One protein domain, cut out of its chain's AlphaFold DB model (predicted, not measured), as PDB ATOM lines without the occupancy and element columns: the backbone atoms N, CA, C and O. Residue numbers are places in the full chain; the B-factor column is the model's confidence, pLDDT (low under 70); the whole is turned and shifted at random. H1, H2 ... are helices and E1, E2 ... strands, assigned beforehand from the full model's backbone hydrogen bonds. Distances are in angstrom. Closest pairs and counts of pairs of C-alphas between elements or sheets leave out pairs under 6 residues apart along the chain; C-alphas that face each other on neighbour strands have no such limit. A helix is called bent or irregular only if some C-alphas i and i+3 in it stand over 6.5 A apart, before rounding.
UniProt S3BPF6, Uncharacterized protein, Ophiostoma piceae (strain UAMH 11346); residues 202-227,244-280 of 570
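AT A GLANCE: This is residues 202 to 227 and 244 to 280 of the 570 residues of an uncharacterized protein of Ophiostoma piceae (strain UAMH 11346) (UniProt S3BPF6). One long helix, H1, makes up much of the length of this open, elongated model; a small two-stranded hairpin, E1 and E2, lies off to one side of it, and the short helix H2 folds back on its last part. Two stretches with no named element, residues 214 to 227 and 244 to 251, extend the other end of the model, where a short antiparallel pairing of residues 220 to 221 with 245 to 246 ties them together. You have 63 printed residues here, with two named strands and two named helices in the order E1, E2, H1, H2; the sheet, E1 - E2, is antiparallel and the class is mixed, helices and strands. The whole is only just extended, close to loose, with a radius of gyration of the C-alphas of 16.2 A, and the C-alphas span 52 by 34 by 20 A.

HOW THE PARTS SIT: Start at the first printed residue: E1, residues 202 to 206, and E2, residues 210 to 213, form a hairpin through a tight link of 3 residues. Their directions stand at 159 degrees, antiparallel, and the C-alphas of Arg 205 and Thr 211, which face each other, are 4.3 A apart. Look there for N 203 and O 212 at 2.8 A and N 206 and O 210 at 2.9 A, both within hydrogen-bond range. Beyond the cut, H1, residues 252 to 273, is apart from E1. H2, residues 275 to 278, is apart from both strands. H1 touches H2 with its residues 263 to 270 alone; their closest C-alphas, those of Asp 267 and Gly 275, are 4.6 A apart. In H1, 16 of 18 O i to N i+4 pairs are within hydrogen-bond range; H2 is too short for such a pair, but its one O i to N i+3 pair is within range.

IN THESE COORDINATES: Find C-alpha 202 at (445.756, 449.740, 453.560); from there E1 runs 11.1 A to C-alpha 206, and E2 runs 9.8 A from C-alpha 210 to C-alpha 213. H1 begins with C-alpha 252 at (460.553, 446.203, 456.593) and runs 31.5 A to C-alpha 273. It has a kink of 29 degrees near residue 267 and is irregular, with C-alphas 269 and 272 lying 7.6 A apart. H2 runs 5.6 A from C-alpha 275 to C-alpha 278 at (464.539, 464.404, 477.441).

THE WHOLE: The two C-alphas farthest apart, those of Pro 226 and Gly 274, are 51.7 A from each other. Residues 228 to 243 are not printed, and C-alphas 227 and 244 are 11.4 A apart across this cut. The link across the cut joins E2 to H1; the link from H1 to H2 is tight, with 1 residue. The mean pLDDT of the printed part is 79.5, and residues 221 to 227 and 244 to 245 are under 70.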
ATOM      1  N   VAL A 202     446.575 448.556 453.248       85.25
ATOM      2  CA  VAL A 202     445.756 449.740 453.560       85.25
ATOM      3  C   VAL A 202     444.540 449.346 454.396       85.25
ATOM      4  O   VAL A 202     443.651 448.631 453.935       85.25
ATOM      5  N   HIS A 203     444.457 449.872 455.617       83.12
ATOM      6  CA  HIS A 203     443.348 449.620 456.528       83.12
ATOM      7  C   HIS A 203     442.115 450.476 456.212       83.12
ATOM      8  O   HIS A 203     441.012 449.937 456.099       83.12
ATOM      9  N   THR A 204     442.286 451.796 456.106       84.88
ATOM     10  CA  THR A 204     441.222 452.748 455.744       84.88
ATOM     11  C   THR A 204     441.782 453.872 454.875       84.88
ATOM     12  O   THR A 204     442.986 454.128 454.854       84.88
ATOM     13  N   ARG A 205     440.898 454.583 454.170       83.50
ATOM     14  CA  ARG A 205     441.231 455.836 453.488       83.50
ATOM     15  C   ARG A 205     440.217 456.901 453.880       83.50
ATOM     16  O   ARG A 205     439.095 456.894 453.385       83.50
ATOM     17  N   ASP A 206     440.650 457.829 454.721       86.00
ATOM     18  CA  ASP A 206     439.849 458.966 455.159       86.00
ATOM     19  C   ASP A 206     440.234 460.201 454.338       86.00
ATOM     20  O   ASP A 206     441.413 460.470 454.112       86.00
ATOM     21  N   VAL A 207     439.253 461.015 453.938       85.12
ATOM     22  CA  VAL A 207     439.510 462.240 453.151       85.12
ATOM     23  C   VAL A 207     440.401 463.234 453.912       85.12
ATOM     24  O   VAL A 207     441.227 463.903 453.303       85.12
ATOM     25  N   MET A 208     440.267 463.296 455.243       81.75
ATOM     26  CA  MET A 208     440.990 464.248 456.100       81.75
ATOM     27  C   MET A 208     442.305 463.706 456.680       81.75
ATOM     28  O   MET A 208     443.185 464.493 457.007       81.75
ATOM     29  N   ARG A 209     442.431 462.381 456.859       73.00
ATOM     30  CA  ARG A 209     443.606 461.733 457.487       73.00
ATOM     31  C   ARG A 209     444.472 460.944 456.499       73.00
ATOM     32  O   ARG A 209     445.492 460.394 456.895       73.00
ATOM     33  N   GLY A 210     444.080 460.893 455.227       85.38
ATOM     34  CA  GLY A 210     444.768 460.121 454.199       85.38
ATOM     35  C   GLY A 210     444.536 458.613 454.330       85.38
ATOM     36  O   GLY A 210     443.530 458.149 454.873       85.38
ATOM     37  N   THR A 211     445.459 457.832 453.779       85.69
ATOM     38  CA  THR A 211     445.466 456.368 453.872       85.69
ATOM     39  C   THR A 211     446.110 455.915 455.176       85.69
ATOM     40  O   THR A 211     447.280 456.208 455.418       85.69
ATOM     41  N   THR A 212     445.373 455.163 455.992       83.19
ATOM     42  CA  THR A 212     445.924 454.489 457.172       83.19
ATOM     43  C   THR A 212     446.319 453.062 456.805       83.19
ATOM     44  O   THR A 212     445.577 452.359 456.116       83.19
ATOM     45  N   TYR A 213     447.489 452.622 457.257       84.62
ATOM     46  CA  TYR A 213     447.992 451.268 457.024       84.62
ATOM     47  C   TYR A 213     447.702 450.359 458.221       84.62
ATOM     48  O   TYR A 213     447.526 450.814 459.355       84.62
ATOM     49  N   HIS A 214     447.655 449.052 457.983       85.12
ATOM     50  CA  HIS A 214     447.574 448.072 459.054       85.12
ATOM     51  C   HIS A 214     448.857 448.059 459.901       85.12
ATOM     52  O   HIS A 214     449.971 448.111 459.387       85.12
ATOM     53  N   CYS A 215     448.703 447.945 461.224       85.81
ATOM     54  CA  CYS A 215     449.841 447.837 462.135       85.81
ATOM     55  C   CYS A 215     450.640 446.539 461.864       85.81
ATOM     56  O   CYS A 215     450.046 445.455 461.929       85.81
ATOM     57  N   PRO A 216     451.970 446.607 461.639       86.88
ATOM     58  CA  PRO A 216     452.806 445.444 461.321       86.88
ATOM     59  C   PRO A 216     452.933 444.447 462.480       86.88
ATOM     60  O   PRO A 216     453.236 443.275 462.264       86.88
ATOM     61  N   LEU A 217     452.681 444.891 463.716       85.75
ATOM     62  CA  LEU A 217     452.702 444.045 464.911       85.75
ATOM     63  C   LEU A 217     451.380 443.298 465.147       85.75
ATOM     64  O   LEU A 217     451.319 442.434 466.021       85.75
ATOM     65  N   LYS A 218     450.319 443.606 464.385       84.44
ATOM     66  CA  LYS A 218     449.018 442.949 464.542       84.44
ATOM     67  C   LYS A 218     449.105 441.498 464.067       84.44
ATOM     68  O   LYS A 218     449.313 441.226 462.886       84.44
ATOM     69  N   THR A 219     448.930 440.572 465.001       80.81
ATOM     70  CA  THR A 219     448.894 439.133 464.738       80.81
ATOM     71  C   THR A 219     447.539 438.699 464.190       80.81
ATOM     72  O   THR A 219     446.491 439.215 464.584       80.81
ATOM     73  N   PHE A 220     447.562 437.713 463.295       72.62
ATOM     74  CA  PHE A 220     446.364 437.070 462.764       72.62
ATOM     75  C   PHE A 220     446.457 435.558 462.959       72.62
ATOM     76  O   PHE A 220     447.519 434.963 462.780       72.62
ATOM     77  N   LYS A 221     445.338 434.936 463.338       67.06
ATOM     78  CA  LYS A 221     445.190 433.477 463.313       67.06
ATOM     79  C   LYS A 221     444.848 433.068 461.881       67.06
ATOM     80  O   LYS A 221     443.866 433.580 461.339       67.06
ATOM     81  N   LEU A 222     445.608 432.155 461.272       61.12
ATOM     82  CA  LEU A 222     445.206 431.576 459.988       61.12
ATOM     83  C   LEU A 222     443.920 430.769 460.190       61.12
ATOM     84  O   LEU A 222     443.878 429.830 460.975       61.12
ATOM     85  N   ARG A 223     442.864 431.108 459.447       54.00
ATOM     86  CA  ARG A 223     441.526 430.510 459.614       54.00
ATOM     87  C   ARG A 223     441.427 429.032 459.184       54.00
ATOM     88  O   ARG A 223     440.378 428.426 459.372       54.00
ATOM     89  N   ASN A 224     442.507 428.472 458.631       48.97
ATOM     90  CA  ASN A 224     442.576 427.109 458.095       48.97
ATOM     91  C   ASN A 224     443.534 426.179 458.866       48.97
ATOM     92  O   ASN A 224     443.671 425.022 458.479       48.97
ATOM     93  N   THR A 225     444.187 426.629 459.946       44.19
ATOM     94  CA  THR A 225     444.766 425.673 460.904       44.19
ATOM     95  C   THR A 225     443.605 425.015 461.652       44.19
ATOM     96  O   THR A 225     442.779 425.763 462.187       44.19
ATOM     97  N   PRO A 226     443.488 423.675 461.705       39.16
ATOM     98  CA  PRO A 226     442.452 423.038 462.507       39.16
ATOM     99  C   PRO A 226     442.638 423.460 463.968       39.16
ATOM    100  O   PRO A 226     443.689 423.216 464.558       39.16
ATOM    101  N   SER A 227     441.638 424.140 464.534       38.59
ATOM    102  CA  SER A 227     441.649 424.507 465.949       38.59
ATOM    103  C   SER A 227     441.703 423.233 466.786       38.59
ATOM    104  O   SER A 227     440.768 422.434 466.738       38.59
ATOM    105  N   GLU A 244     450.496 429.238 464.855       57.47
ATOM    106  CA  GLU A 244     451.328 430.212 464.141       57.47
ATOM    107  C   GLU A 244     450.549 431.510 463.891       57.47
ATOM    108  O   GLU A 244     449.807 431.681 462.923       57.47
ATOM    109  N   THR A 245     450.730 432.458 464.809       68.06
ATOM    110  CA  THR A 245     450.183 433.809 464.715       68.06
ATOM    111  C   THR A 245     451.026 434.633 463.746       68.06
ATOM    112  O   THR A 245     451.952 435.349 464.126       68.06
ATOM    113  N   VAL A 246     450.706 434.522 462.457       73.19
ATOM    114  CA  VAL A 246     451.459 435.193 461.394       73.19
ATOM    115  C   VAL A 246     451.240 436.709 461.452       73.19
ATOM    116  O   VAL A 246     450.117 437.211 461.564       73.19
ATOM    117  N   ARG A 247     452.345 437.457 461.351       81.94
ATOM    118  CA  ARG A 247     452.360 438.921 461.224       81.94
ATOM    119  C   ARG A 247     452.332 439.302 459.746       81.94
ATOM    120  O   ARG A 247     453.362 439.596 459.151       81.94
ATOM    121  N   LEU A 248     451.140 439.258 459.155       77.75
ATOM    122  CA  LEU A 248     450.934 439.420 457.708       77.75
ATOM    123  C   LEU A 248     451.459 440.755 457.148       77.75
ATOM    124  O   LEU A 248     451.878 440.803 456.002       77.75
ATOM    125  N   TYR A 249     451.465 441.818 457.958       81.62
ATOM    126  CA  TYR A 249     451.853 443.172 457.539       81.62
ATOM    127  C   TYR A 249     453.299 443.554 457.906       81.62
ATOM    128  O   TYR A 249     453.674 444.721 457.781       81.62
ATOM    129  N   ALA A 250     454.118 442.605 458.380       83.50
ATOM    130  CA  ALA A 250     455.485 442.844 458.856       83.50
ATOM    131  C   ALA A 250     456.525 443.015 457.723       83.50
ATOM    132  O   ALA A 250     457.582 442.385 457.724       83.50
ATOM    133  N   SER A 251     456.237 443.902 456.768       85.06
ATOM    134  CA  SER A 251     457.218 444.436 455.818       85.06
ATOM    135  C   SER A 251     458.249 445.309 456.544       85.06
ATOM    136  O   SER A 251     457.902 446.029 457.483       85.06
ATOM    137  N   HIS A 252     459.505 445.309 456.080       86.75
ATOM    138  CA  HIS A 252     460.553 446.203 456.593       86.75
ATOM    139  C   HIS A 252     460.125 447.679 456.539       86.75
ATOM    140  O   HIS A 252     460.364 448.431 457.481       86.75
ATOM    141  N   HIS A 253     459.446 448.089 455.460       85.75
ATOM    142  CA  HIS A 253     458.938 449.452 455.325       85.75
ATOM    143  C   HIS A 253     457.854 449.753 456.370       85.75
ATOM    144  O   HIS A 253     457.959 450.746 457.085       85.75
ATOM    145  N   ASN A 254     456.870 448.865 456.535       85.12
ATOM    146  CA  ASN A 254     455.777 449.066 457.494       85.12
ATOM    147  C   ASN A 254     456.276 449.064 458.942       85.12
ATOM    148  O   ASN A 254     455.790 449.846 459.754       85.12
ATOM    149  N   LEU A 255     457.262 448.219 459.267       89.44
ATOM    150  CA  LEU A 255     457.932 448.211 460.569       89.44
ATOM    151  C   LEU A 255     458.649 449.539 460.844       89.44
ATOM    152  O   LEU A 255     458.503 450.078 461.938       89.44
ATOM    153  N   LEU A 256     459.356 450.095 459.855       89.75
ATOM    154  CA  LEU A 256     460.029 451.392 459.969       89.75
ATOM    155  C   LEU A 256     459.022 452.542 460.120       89.75
ATOM    156  O   LEU A 256     459.162 453.351 461.032       89.75
ATOM    157  N   MET A 257     457.975 452.586 459.290       87.62
ATOM    158  CA  MET A 257     456.922 453.606 459.393       87.62
ATOM    159  C   MET A 257     456.178 453.523 460.732       87.62
ATOM    160  O   MET A 257     455.899 454.546 461.350       87.62
ATOM    161  N   HIS A 258     455.908 452.312 461.226       89.75
ATOM    162  CA  HIS A 258     455.298 452.109 462.538       89.75
ATOM    163  C   HIS A 258     456.218 452.551 463.683       89.75
ATOM    164  O   HIS A 258     455.748 453.211 464.607       89.75
ATOM    165  N   ALA A 259     457.517 452.243 463.607       91.06
ATOM    166  CA  ALA A 259     458.504 452.734 464.562       91.06
ATOM    167  C   ALA A 259     458.562 454.269 464.564       91.06
ATOM    168  O   ALA A 259     458.534 454.865 465.637       91.06
ATOM    169  N   ASN A 260     458.536 454.908 463.388       90.69
ATOM    170  CA  ASN A 260     458.477 456.364 463.270       90.69
ATOM    171  C   ASN A 260     457.223 456.945 463.950       90.69
ATOM    172  O   ASN A 260     457.354 457.812 464.802       90.69
ATOM    173  N   THR A 261     456.025 456.401 463.697       89.62
ATOM    174  CA  THR A 261     454.794 456.841 464.391       89.62
ATOM    175  C   THR A 261     454.852 456.642 465.911       89.62
ATOM    176  O   THR A 261     454.240 457.406 466.657       89.62
ATOM    177  N   CYS A 262     455.565 455.626 466.404       90.06
ATOM    178  CA  CYS A 262     455.797 455.457 467.840       90.06
ATOM    179  C   CYS A 262     456.765 456.516 468.392       90.06
ATOM    180  O   CYS A 262     456.497 457.070 469.455       90.06
ATOM    181  N   LEU A 263     457.847 456.832 467.672       90.19
ATOM    182  CA  LEU A 263     458.802 457.875 468.061       90.19
ATOM    183  C   LEU A 263     458.180 459.278 468.016       90.19
ATOM    184  O   LEU A 263     458.378 460.036 468.954       90.19
ATOM    185  N   GLU A 264     457.369 459.599 467.004       90.31
ATOM    186  CA  GLU A 264     456.617 460.863 466.906       90.31
ATOM    187  C   GLU A 264     455.655 461.062 468.087       90.31
ATOM    188  O   GLU A 264     455.521 462.166 468.606       90.31
ATOM    189  N   ARG A 265     454.988 459.992 468.547       90.00
ATOM    190  CA  ARG A 265     454.115 460.057 469.731       90.00
ATOM    191  C   ARG A 265     454.906 460.337 471.001       90.00
ATOM    192  O   ARG A 265     454.510 461.214 471.759       90.00
ATOM    193  N   LEU A 266     456.018 459.630 471.200       88.50
ATOM    194  CA  LEU A 266     456.911 459.865 472.334       88.50
ATOM    195  C   LEU A 266     457.479 461.291 472.297       88.50
ATOM    196  O   LEU A 266     457.448 461.985 473.306       88.50
ATOM    197  N   ASP A 267     457.931 461.769 471.138       89.56
ATOM    198  CA  ASP A 267     458.445 463.133 470.997       89.56
ATOM    199  C   ASP A 267     457.374 464.190 471.311       89.56
ATOM    200  O   ASP A 267     457.643 465.131 472.051       89.56
ATOM    201  N   HIS A 268     456.129 463.996 470.856       89.88
ATOM    202  CA  HIS A 268     455.006 464.866 471.215       89.88
ATOM    203  C   HIS A 268     454.633 464.818 472.706       89.88
ATOM    204  O   HIS A 268     454.310 465.862 473.273       89.88
ATOM    205  N   GLU A 269     454.681 463.650 473.351       86.75
ATOM    206  CA  GLU A 269     454.421 463.505 474.792       86.75
ATOM    207  C   GLU A 269     455.495 464.212 475.640       86.75
ATOM    208  O   GLU A 269     455.164 464.879 476.620       86.75
ATOM    209  N   TYR A 270     456.764 464.145 475.223       83.56
ATOM    210  CA  TYR A 270     457.898 464.781 475.908       83.56
ATOM    211  C   TYR A 270     458.273 466.169 475.350       83.56
ATOM    212  O   TYR A 270     459.231 466.788 475.816       83.56
ATOM    213  N   ALA A 271     457.510 466.725 474.403       86.69
ATOM    214  CA  ALA A 271     457.816 468.006 473.752       86.69
ATOM    215  C   ALA A 271     457.994 469.166 474.752       86.69
ATOM    216  O   ALA A 271     458.831 470.042 474.548       86.69
ATOM    217  N   ALA A 272     457.255 469.143 475.867       77.88
ATOM    218  CA  ALA A 272     457.355 470.142 476.932       77.88
ATOM    219  C   ALA A 272     458.674 470.084 477.731       77.88
ATOM    220  O   ALA A 272     459.063 471.092 478.317       77.88
ATOM    221  N   THR A 273     459.361 468.936 477.768       75.12
ATOM    222  CA  THR A 273     460.605 468.737 478.536       75.12
ATOM    223  C   THR A 273     461.862 468.708 477.658       75.12
ATOM    224  O   THR A 273     462.962 468.557 478.188       75.12
ATOM    225  N   GLY A 274     461.727 468.862 476.335       74.88
ATOM    226  CA  GLY A 274     462.834 468.801 475.369       74.88
ATOM    227  C   GLY A 274     462.721 467.690 474.315       74.88
ATOM    228  O   GLY A 274     463.715 467.372 473.664       74.88
ATOM    229  N   GLY A 275     461.539 467.087 474.152       83.12
ATOM    230  CA  GLY A 275     461.277 466.032 473.167       83.12
ATOM    231  C   GLY A 275     461.926 464.696 473.533       83.12
ATOM    232  O   GLY A 275     462.251 464.434 474.693       83.12
ATOM    233  N   LEU A 276     462.151 463.848 472.530       82.56
ATOM    234  CA  LEU A 276     462.716 462.500 472.673       82.56
ATOM    235  C   LEU A 276     464.050 462.477 473.455       82.56
ATOM    236  O   LEU A 276     464.306 461.548 474.221       82.56
ATOM    237  N   LEU A 277     464.882 463.517 473.308       77.81
ATOM    238  CA  LEU A 277     466.171 463.664 474.005       77.81
ATOM    239  C   LEU A 277     466.040 463.894 475.520       77.81
ATOM    240  O   LEU A 277     467.032 463.764 476.231       77.81
ATOM    241  N   SER A 278     464.842 464.206 476.017       75.62
ATOM    242  CA  SER A 278     464.539 464.404 477.441       75.62
ATOM    243  C   SER A 278     464.111 463.111 478.157       75.62
ATOM    244  O   SER A 278     464.109 463.038 479.383       75.62
ATOM    245  N   LEU A 279     463.764 462.062 477.399       74.56
ATOM    246  CA  LEU A 279     463.158 460.825 477.916       74.56
ATOM    247  C   LEU A 279     464.084 460.035 478.859       74.56
ATOM    248  O   LEU A 279     463.610 459.299 479.726       74.56
ATOM    249  N   LEU A 280     465.401 460.195 478.708       73.50
ATOM    250  CA  LEU A 280     466.411 459.641 479.606       73.50
ATOM    251  C   LEU A 280     467.205 460.790 480.245       73.50
ATOM    252  O   LEU A 280     468.079 461.343 479.571       73.50
TER     253      LEU A 280